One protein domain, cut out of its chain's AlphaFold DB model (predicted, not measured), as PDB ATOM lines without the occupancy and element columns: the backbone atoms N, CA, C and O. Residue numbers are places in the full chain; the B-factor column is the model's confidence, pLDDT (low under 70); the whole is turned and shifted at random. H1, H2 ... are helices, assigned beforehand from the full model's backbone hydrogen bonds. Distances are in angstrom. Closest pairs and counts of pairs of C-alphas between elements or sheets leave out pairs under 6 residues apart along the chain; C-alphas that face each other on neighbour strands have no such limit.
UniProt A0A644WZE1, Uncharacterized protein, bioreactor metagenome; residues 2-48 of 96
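This is residues 2 to 48 of the 96 residues of an uncharacterized protein of bioreactor metagenome (UniProt A0A644WZE1). Two straight helices, a long H1 and a shorter H2, meet near their ends and make an L, with a tight link at the corner. Their far parts stick out freely, residues 3 to 20 of H1 and 37 to 47 of H2. The printed part has 47 residues with two named helices, H1 then H2, and no named strand; the class is all helix. The whole is extended, with a radius of gyration of the C-alphas of 15.7 A, and flat, with spans of 47 by 28 by 8 A.

H1, residues 3 to 27, is 36.0 A long and begins at C-alpha 3 (-32.866, -22.106, -13.457). H2, residues 29 to 47, is 26.9 A long and ends at C-alpha 47 (-33.014, -12.617, -54.938).

H1 and H2 touch only at the corner, H1 with residues 24 to 26 alone and H2 with residues 31 to 35 alone. Their closest C-alphas, those of Arg 25 and Glu 32, are 4.6 A apart. Their lines are about perpendicular, at 76 degrees. In H1 and H2 every O i to N i+4 pair is within hydrogen-bond range.

The C-alphas farthest apart, those of Asp 2 and Ser 48, are 47.8 A apart. The printed part has no cut, and the link from H1 to H2 is tight. The mean pLDDT of the printed part is 93.5, and no printed residue is under 70.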
ATOM      1  N   ASP A   2     -30.143 -24.369 -10.191       85.06
ATOM      2  CA  ASP A   2     -30.960 -23.145 -10.245       85.06
ATOM      3  C   ASP A   2     -31.206 -22.747 -11.715       85.06
ATOM      4  O   ASP A   2     -30.262 -22.727 -12.501       85.06
ATOM      5  N   GLU A   3     -32.459 -22.485 -12.092       84.75
ATOM      6  CA  GLU A   3     -32.866 -22.106 -13.457       84.75
ATOM      7  C   GLU A   3     -32.112 -20.856 -13.928       84.75
ATOM      8  O   GLU A   3     -31.544 -20.831 -15.016       84.75
ATOM      9  N   LYS A   4     -31.933 -19.884 -13.028       87.19
ATOM     10  CA  LYS A   4     -31.167 -18.668 -13.306       87.19
ATOM     11  C   LYS A   4     -29.690 -18.953 -13.591       87.19
ATOM     12  O   LYS A   4     -29.045 -18.228 -14.344       87.19
ATOM     13  N   LEU A   5     -29.129 -19.988 -12.967       86.06
ATOM     14  CA  LEU A   5     -27.745 -20.394 -13.207       86.06
ATOM     15  C   LEU A   5     -27.589 -21.065 -14.578       86.06
ATOM     16  O   LEU A   5     -26.555 -20.884 -15.218       86.06
ATOM     17  N   MET A   6     -28.602 -21.809 -15.029       84.00
ATOM     18  CA  MET A   6     -28.618 -22.418 -16.361       84.00
ATOM     19  C   MET A   6     -28.694 -21.361 -17.461       84.00
ATOM     20  O   MET A   6     -27.900 -21.420 -18.395       84.00
ATOM     21  N   ASP A   7     -29.544 -20.349 -17.296       88.75
ATOM     22  CA  ASP A   7     -29.655 -19.249 -18.261       88.75
ATOM     23  C   ASP A   7     -28.338 -18.469 -18.397       88.75
ATOM     24  O   ASP A   7     -27.892 -18.150 -19.501       88.75
ATOM     25  N   LEU A   8     -27.670 -18.197 -17.269       90.88
ATOM     26  CA  LEU A   8     -26.356 -17.543 -17.267       90.88
ATOM     27  C   LEU A   8     -25.287 -18.400 -17.955       90.88
ATOM     28  O   LEU A   8     -24.437 -17.867 -18.668       90.88
ATOM     29  N   LEU A   9     -25.324 -19.720 -17.753       86.50
ATOM     30  CA  LEU A   9     -24.417 -20.645 -18.427       86.50
ATOM     31  C   LEU A   9     -24.668 -20.661 -19.939       86.50
ATOM     32  O   LEU A   9     -23.712 -20.620 -20.711       86.50
ATOM     33  N   ASP A  10     -25.929 -20.688 -20.365       88.19
ATOM     34  CA  ASP A  10     -26.294 -20.685 -21.778       88.19
ATOM     35  C   ASP A  10     -25.855 -19.402 -22.487       88.19
ATOM     36  O   ASP A  10     -25.303 -19.476 -23.587       88.19
ATOM     37  N   MET A  11     -26.023 -18.247 -21.841       90.62
ATOM     38  CA  MET A  11     -25.542 -16.962 -22.351       90.62
ATOM     39  C   MET A  11     -24.013 -16.945 -22.476       90.62
ATOM     40  O   MET A  11     -23.481 -16.626 -23.540       90.62
ATOM     41  N   ALA A  12     -23.299 -17.375 -21.432       90.62
ATOM     42  CA  ALA A  12     -21.838 -17.419 -21.445       90.62
ATOM     43  C   ALA A  12     -21.283 -18.382 -22.513       90.62
ATOM     44  O   ALA A  12     -20.246 -18.114 -23.123       90.62
ATOM     45  N   LEU A  13     -21.956 -19.513 -22.751       91.00
ATOM     46  CA  LEU A  13     -21.588 -20.443 -23.820       91.00
ATOM     47  C   LEU A  13     -21.844 -19.842 -25.203       91.00
ATOM     48  O   LEU A  13     -20.974 -19.952 -26.065       91.00
ATOM     49  N   ALA A  14     -22.983 -19.175 -25.404       90.56
ATOM     50  CA  ALA A  14     -23.301 -18.516 -26.669       90.56
ATOM     51  C   ALA A  14     -22.254 -17.451 -27.035       90.56
ATOM     52  O   ALA A  14     -21.712 -17.477 -28.141       90.56
ATOM     53  N   GLU A  15     -21.893 -16.580 -26.088       92.12
ATOM     54  CA  GLU A  15     -20.844 -15.568 -26.283       92.12
ATOM     55  C   GLU A  15     -19.499 -16.207 -26.648       92.12
ATOM     56  O   GLU A  15     -18.819 -15.778 -27.583       92.12
ATOM     57  N   ARG A  16     -19.114 -17.282 -25.950       92.25
ATOM     58  CA  ARG A  16     -17.869 -18.000 -26.249       92.25
ATOM     59  C   ARG A  16     -17.874 -18.632 -27.631       92.25
ATOM     60  O   ARG A  16     -16.846 -18.584 -28.301       92.25
ATOM     61  N   PHE A  17     -18.981 -19.232 -28.059       92.12
ATOM     62  CA  PHE A  17     -19.063 -19.832 -29.388       92.12
ATOM     63  C   PHE A  17     -18.980 -18.784 -30.484       92.12
ATOM     64  O   PHE A  17     -18.273 -19.007 -31.461       92.12
ATOM     65  N   GLN A  18     -19.593 -17.618 -30.287       91.44
ATOM     66  CA  GLN A  18     -19.445 -16.505 -31.217       91.44
ATOM     67  C   GLN A  18     -17.981 -16.059 -31.336       91.44
ATOM     68  O   GLN A  18     -17.477 -15.918 -32.448       91.44
ATOM     69  N   LEU A  19     -17.270 -15.904 -30.213       94.62
ATOM     70  CA  LEU A  19     -15.846 -15.545 -30.222       94.62
ATOM     71  C   LEU A  19     -14.982 -16.598 -30.927       94.62
ATOM     72  O   LEU A  19     -14.116 -16.249 -31.726       94.62
ATOM     73  N   VAL A  20     -15.220 -17.883 -30.653       93.38
ATOM     74  CA  VAL A  20     -14.485 -18.985 -31.293       93.38
ATOM     75  C   VAL A  20     -14.784 -19.047 -32.789       93.38
ATOM     76  O   VAL A  20     -13.865 -19.250 -33.578       93.38
ATOM     77  N   TYR A  21     -16.033 -18.831 -33.194       93.06
ATOM     78  CA  TYR A  21     -16.422 -18.789 -34.600       93.06
ATOM     79  C   TYR A  21     -15.747 -17.629 -35.345       93.06
ATOM     80  O   TYR A  21     -15.193 -17.829 -36.424       93.06
ATOM     81  N   SER A  22     -15.717 -16.430 -34.752       94.50
ATOM     82  CA  SER A  22     -14.977 -15.288 -35.304       94.50
ATOM     83  C   SER A  22     -13.481 -15.583 -35.421       94.50
ATOM     84  O   SER A  22     -12.904 -15.389 -36.486       94.50
ATOM     85  N   ALA A  23     -12.866 -16.133 -34.372       96.75
ATOM     86  CA  ALA A  23     -11.452 -16.495 -34.395       96.75
ATOM     87  C   ALA A  23     -11.138 -17.580 -35.440       96.75
ATOM     88  O   ALA A  23     -10.088 -17.529 -36.081       96.75
ATOM     89  N   LEU A  24     -12.035 -18.550 -35.650       96.38
ATOM     90  CA  LEU A  24     -11.898 -19.560 -36.702       96.38
ATOM     91  C   LEU A  24     -11.870 -18.907 -38.087       96.38
ATOM     92  O   LEU A  24     -10.984 -19.200 -38.880       96.38
ATOM     93  N   ARG A  25     -12.801 -17.989 -38.357       96.19
ATOM     94  CA  ARG A  25     -12.853 -17.248 -39.625       96.19
ATOM     95  C   ARG A  25     -11.600 -16.404 -39.862       96.19
ATOM     96  O   ARG A  25     -11.091 -16.356 -40.973       96.19
ATOM     97  N   GLU A  26     -11.069 -15.772 -38.820       97.25
ATOM     98  CA  GLU A  26      -9.836 -14.981 -38.926       97.25
ATOM     99  C   GLU A  26      -8.584 -15.845 -39.147       97.25
ATOM    100  O   GLU A  26      -7.660 -15.431 -39.847       97.25
ATOM    101  N   SER A  27      -8.537 -17.030 -38.533       97.50
ATOM    102  CA  SER A  27      -7.341 -17.881 -38.509       97.50
ATOM    103  C   SER A  27      -7.281 -18.922 -39.629       97.50
ATOM    104  O   SER A  27      -6.183 -19.336 -40.003       97.50
ATOM    105  N   ASP A  28      -8.425 -19.324 -40.187       98.00
ATOM    106  CA  ASP A  28      -8.529 -20.311 -41.261       98.00
ATOM    107  C   ASP A  28      -9.164 -19.690 -42.525       98.00
ATOM    108  O   ASP A  28     -10.387 -19.526 -42.604       98.00
ATOM    109  N   PRO A  29      -8.358 -19.392 -43.566       96.62
ATOM    110  CA  PRO A  29      -8.857 -18.838 -44.825       96.62
ATOM    111  C   PRO A  29      -9.914 -19.705 -45.517       96.62
ATOM    112  O   PRO A  29     -10.768 -19.177 -46.231       96.62
ATOM    113  N   GLN A  30      -9.867 -21.030 -45.338       97.75
ATOM    114  CA  GLN A  30     -10.870 -21.919 -45.913       97.75
ATOM    115  C   GLN A  30     -12.203 -21.774 -45.174       97.75
ATOM    116  O   GLN A  30     -13.251 -21.774 -45.820       97.75
ATOM    117  N   ALA A  31     -12.175 -21.596 -43.852       96.94
ATOM    118  CA  ALA A  31     -13.374 -21.316 -43.068       96.94
ATOM    119  C   ALA A  31     -14.004 -19.969 -43.459       96.94
ATOM    120  O   ALA A  31     -15.216 -19.904 -43.672       96.94
ATOM    121  N   GLU A  32     -13.200 -18.914 -43.638       98.06
ATOM    122  CA  GLU A  32     -13.706 -17.620 -44.121       98.06
ATOM    123  C   GLU A  32     -14.319 -17.730 -45.516       98.06
ATOM    124  O   GLU A  32     -15.410 -17.215 -45.762       98.06
ATOM    125  N   LYS A  33     -13.657 -18.447 -46.430       98.19
ATOM    126  CA  LYS A  33     -14.182 -18.681 -47.777       98.19
ATOM    127  C   LYS A  33     -15.549 -19.369 -47.735       98.19
ATOM    128  O   LYS A  33     -16.467 -18.914 -48.410       98.19
ATOM    129  N   LEU A  34     -15.699 -20.418 -46.926       97.56
ATOM    130  CA  LEU A  34     -16.978 -21.117 -46.759       97.56
ATOM    131  C   LEU A  34     -18.063 -20.193 -46.185       97.56
ATOM    132  O   LEU A  34     -19.203 -20.225 -46.646       97.56
ATOM    133  N   ALA A  35     -17.719 -19.334 -45.219       95.25
ATOM    134  CA  ALA A  35     -18.655 -18.357 -44.665       95.25
ATOM    135  C   ALA A  35     -19.133 -17.347 -45.726       95.25
ATOM    136  O   ALA A  35     -20.327 -17.064 -45.818       95.25
ATOM    137  N   GLN A  36     -18.226 -16.842 -46.567       97.75
ATOM    138  CA  GLN A  36     -18.572 -15.930 -47.665       97.75
ATOM    139  C   GLN A  36     -19.407 -16.612 -48.759       97.75
ATOM    140  O   GLN A  36     -20.338 -16.007 -49.299       97.75
ATOM    141  N   GLU A  37     -19.117 -17.878 -49.069       97.75
ATOM    142  CA  GLU A  37     -19.919 -18.682 -49.998       97.75
ATOM    143  C   GLU A  37     -21.348 -18.877 -49.476       97.75
ATOM    144  O   GLU A  37     -22.299 -18.713 -50.239       97.75
ATOM    145  N   LEU A  38     -21.522 -19.143 -48.177       94.44
ATOM    146  CA  LEU A  38     -22.843 -19.251 -47.551       94.44
ATOM    147  C   LEU A  38     -23.638 -17.942 -47.631       94.44
ATOM    148  O   LEU A  38     -24.815 -17.978 -47.993       94.44
ATOM    149  N   ILE A  39     -23.007 -16.796 -47.349       95.00
ATOM    150  CA  ILE A  39     -23.647 -15.474 -47.479       95.00
ATOM    151  C   ILE A  39     -24.103 -15.254 -48.928       95.00
ATOM    152  O   ILE A  39     -25.269 -14.959 -49.177       95.00
ATOM    153  N   SER A  40     -23.208 -15.499 -49.886       97.69
ATOM    154  CA  SER A  40     -23.496 -15.321 -51.315       97.69
ATOM    155  C   SER A  40     -24.623 -16.237 -51.807       97.69
ATOM    156  O   SER A  40     -25.462 -15.823 -52.609       97.69
ATOM    157  N   LEU A  41     -24.668 -17.486 -51.330       95.44
ATOM    158  CA  LEU A  41     -25.736 -18.437 -51.651       95.44
ATOM    159  C   LEU A  41     -27.076 -18.002 -51.062       95.44
ATOM    160  O   LEU A  41     -28.086 -18.055 -51.762       95.44
ATOM    161  N   SER A  42     -27.085 -17.548 -49.807       93.88
ATOM    162  CA  SER A  42     -28.287 -17.007 -49.171       93.88
ATOM    163  C   SER A  42     -28.842 -15.832 -49.979       93.88
ATOM    164  O   SER A  42     -30.012 -15.845 -50.362       93.88
ATOM    165  N   ASP A  43     -27.989 -14.871 -50.339       95.94
ATOM    166  CA  ASP A  43     -28.380 -13.716 -51.150       95.94
ATOM    167  C   ASP A  43     -28.893 -14.132 -52.535       95.94
ATOM    168  O   ASP A  43     -29.893 -13.598 -53.024       95.94
ATOM    169  N   SER A  44     -28.249 -15.112 -53.174       96.06
ATOM    170  CA  SER A  44     -28.680 -15.642 -54.469       96.06
ATOM    171  C   SER A  44     -30.063 -16.297 -54.393       96.06
ATOM    172  O   SER A  44     -30.908 -16.044 -55.255       96.06
ATOM    173  N   ILE A  45     -30.331 -17.082 -53.347       95.06
ATOM    174  CA  ILE A  45     -31.633 -17.726 -53.127       95.06
ATOM    175  C   ILE A  45     -32.714 -16.669 -52.896       95.06
ATOM    176  O   ILE A  45     -33.767 -16.720 -53.537       95.06
ATOM    177  N   GLN A  46     -32.448 -15.684 -52.036       93.62
ATOM    178  CA  GLN A  46     -33.410 -14.632 -51.708       93.62
ATOM    179  C   GLN A  46     -33.781 -13.779 -52.918       93.62
ATOM    180  O   GLN A  46     -34.956 -13.478 -53.134       93.62
ATOM    181  N   ASN A  47     -32.805 -13.463 -53.766       95.75
ATOM    182  CA  ASN A  47     -33.014 -12.617 -54.938       95.75
ATOM    183  C   ASN A  47     -33.415 -13.392 -56.205       95.75
ATOM    184  O   ASN A  47     -33.688 -12.778 -57.235       95.75
ATOM    185  N   SER A  48     -33.480 -14.726 -56.159       95.94
ATOM    186  CA  SER A  48     -33.860 -15.527 -57.326       95.94
ATOM    187  C   SER A  48     -35.339 -15.350 -57.680       95.94
ATOM    188  O   SER A  48     -36.225 -15.561 -56.845       95.94
TER     189      SER A  48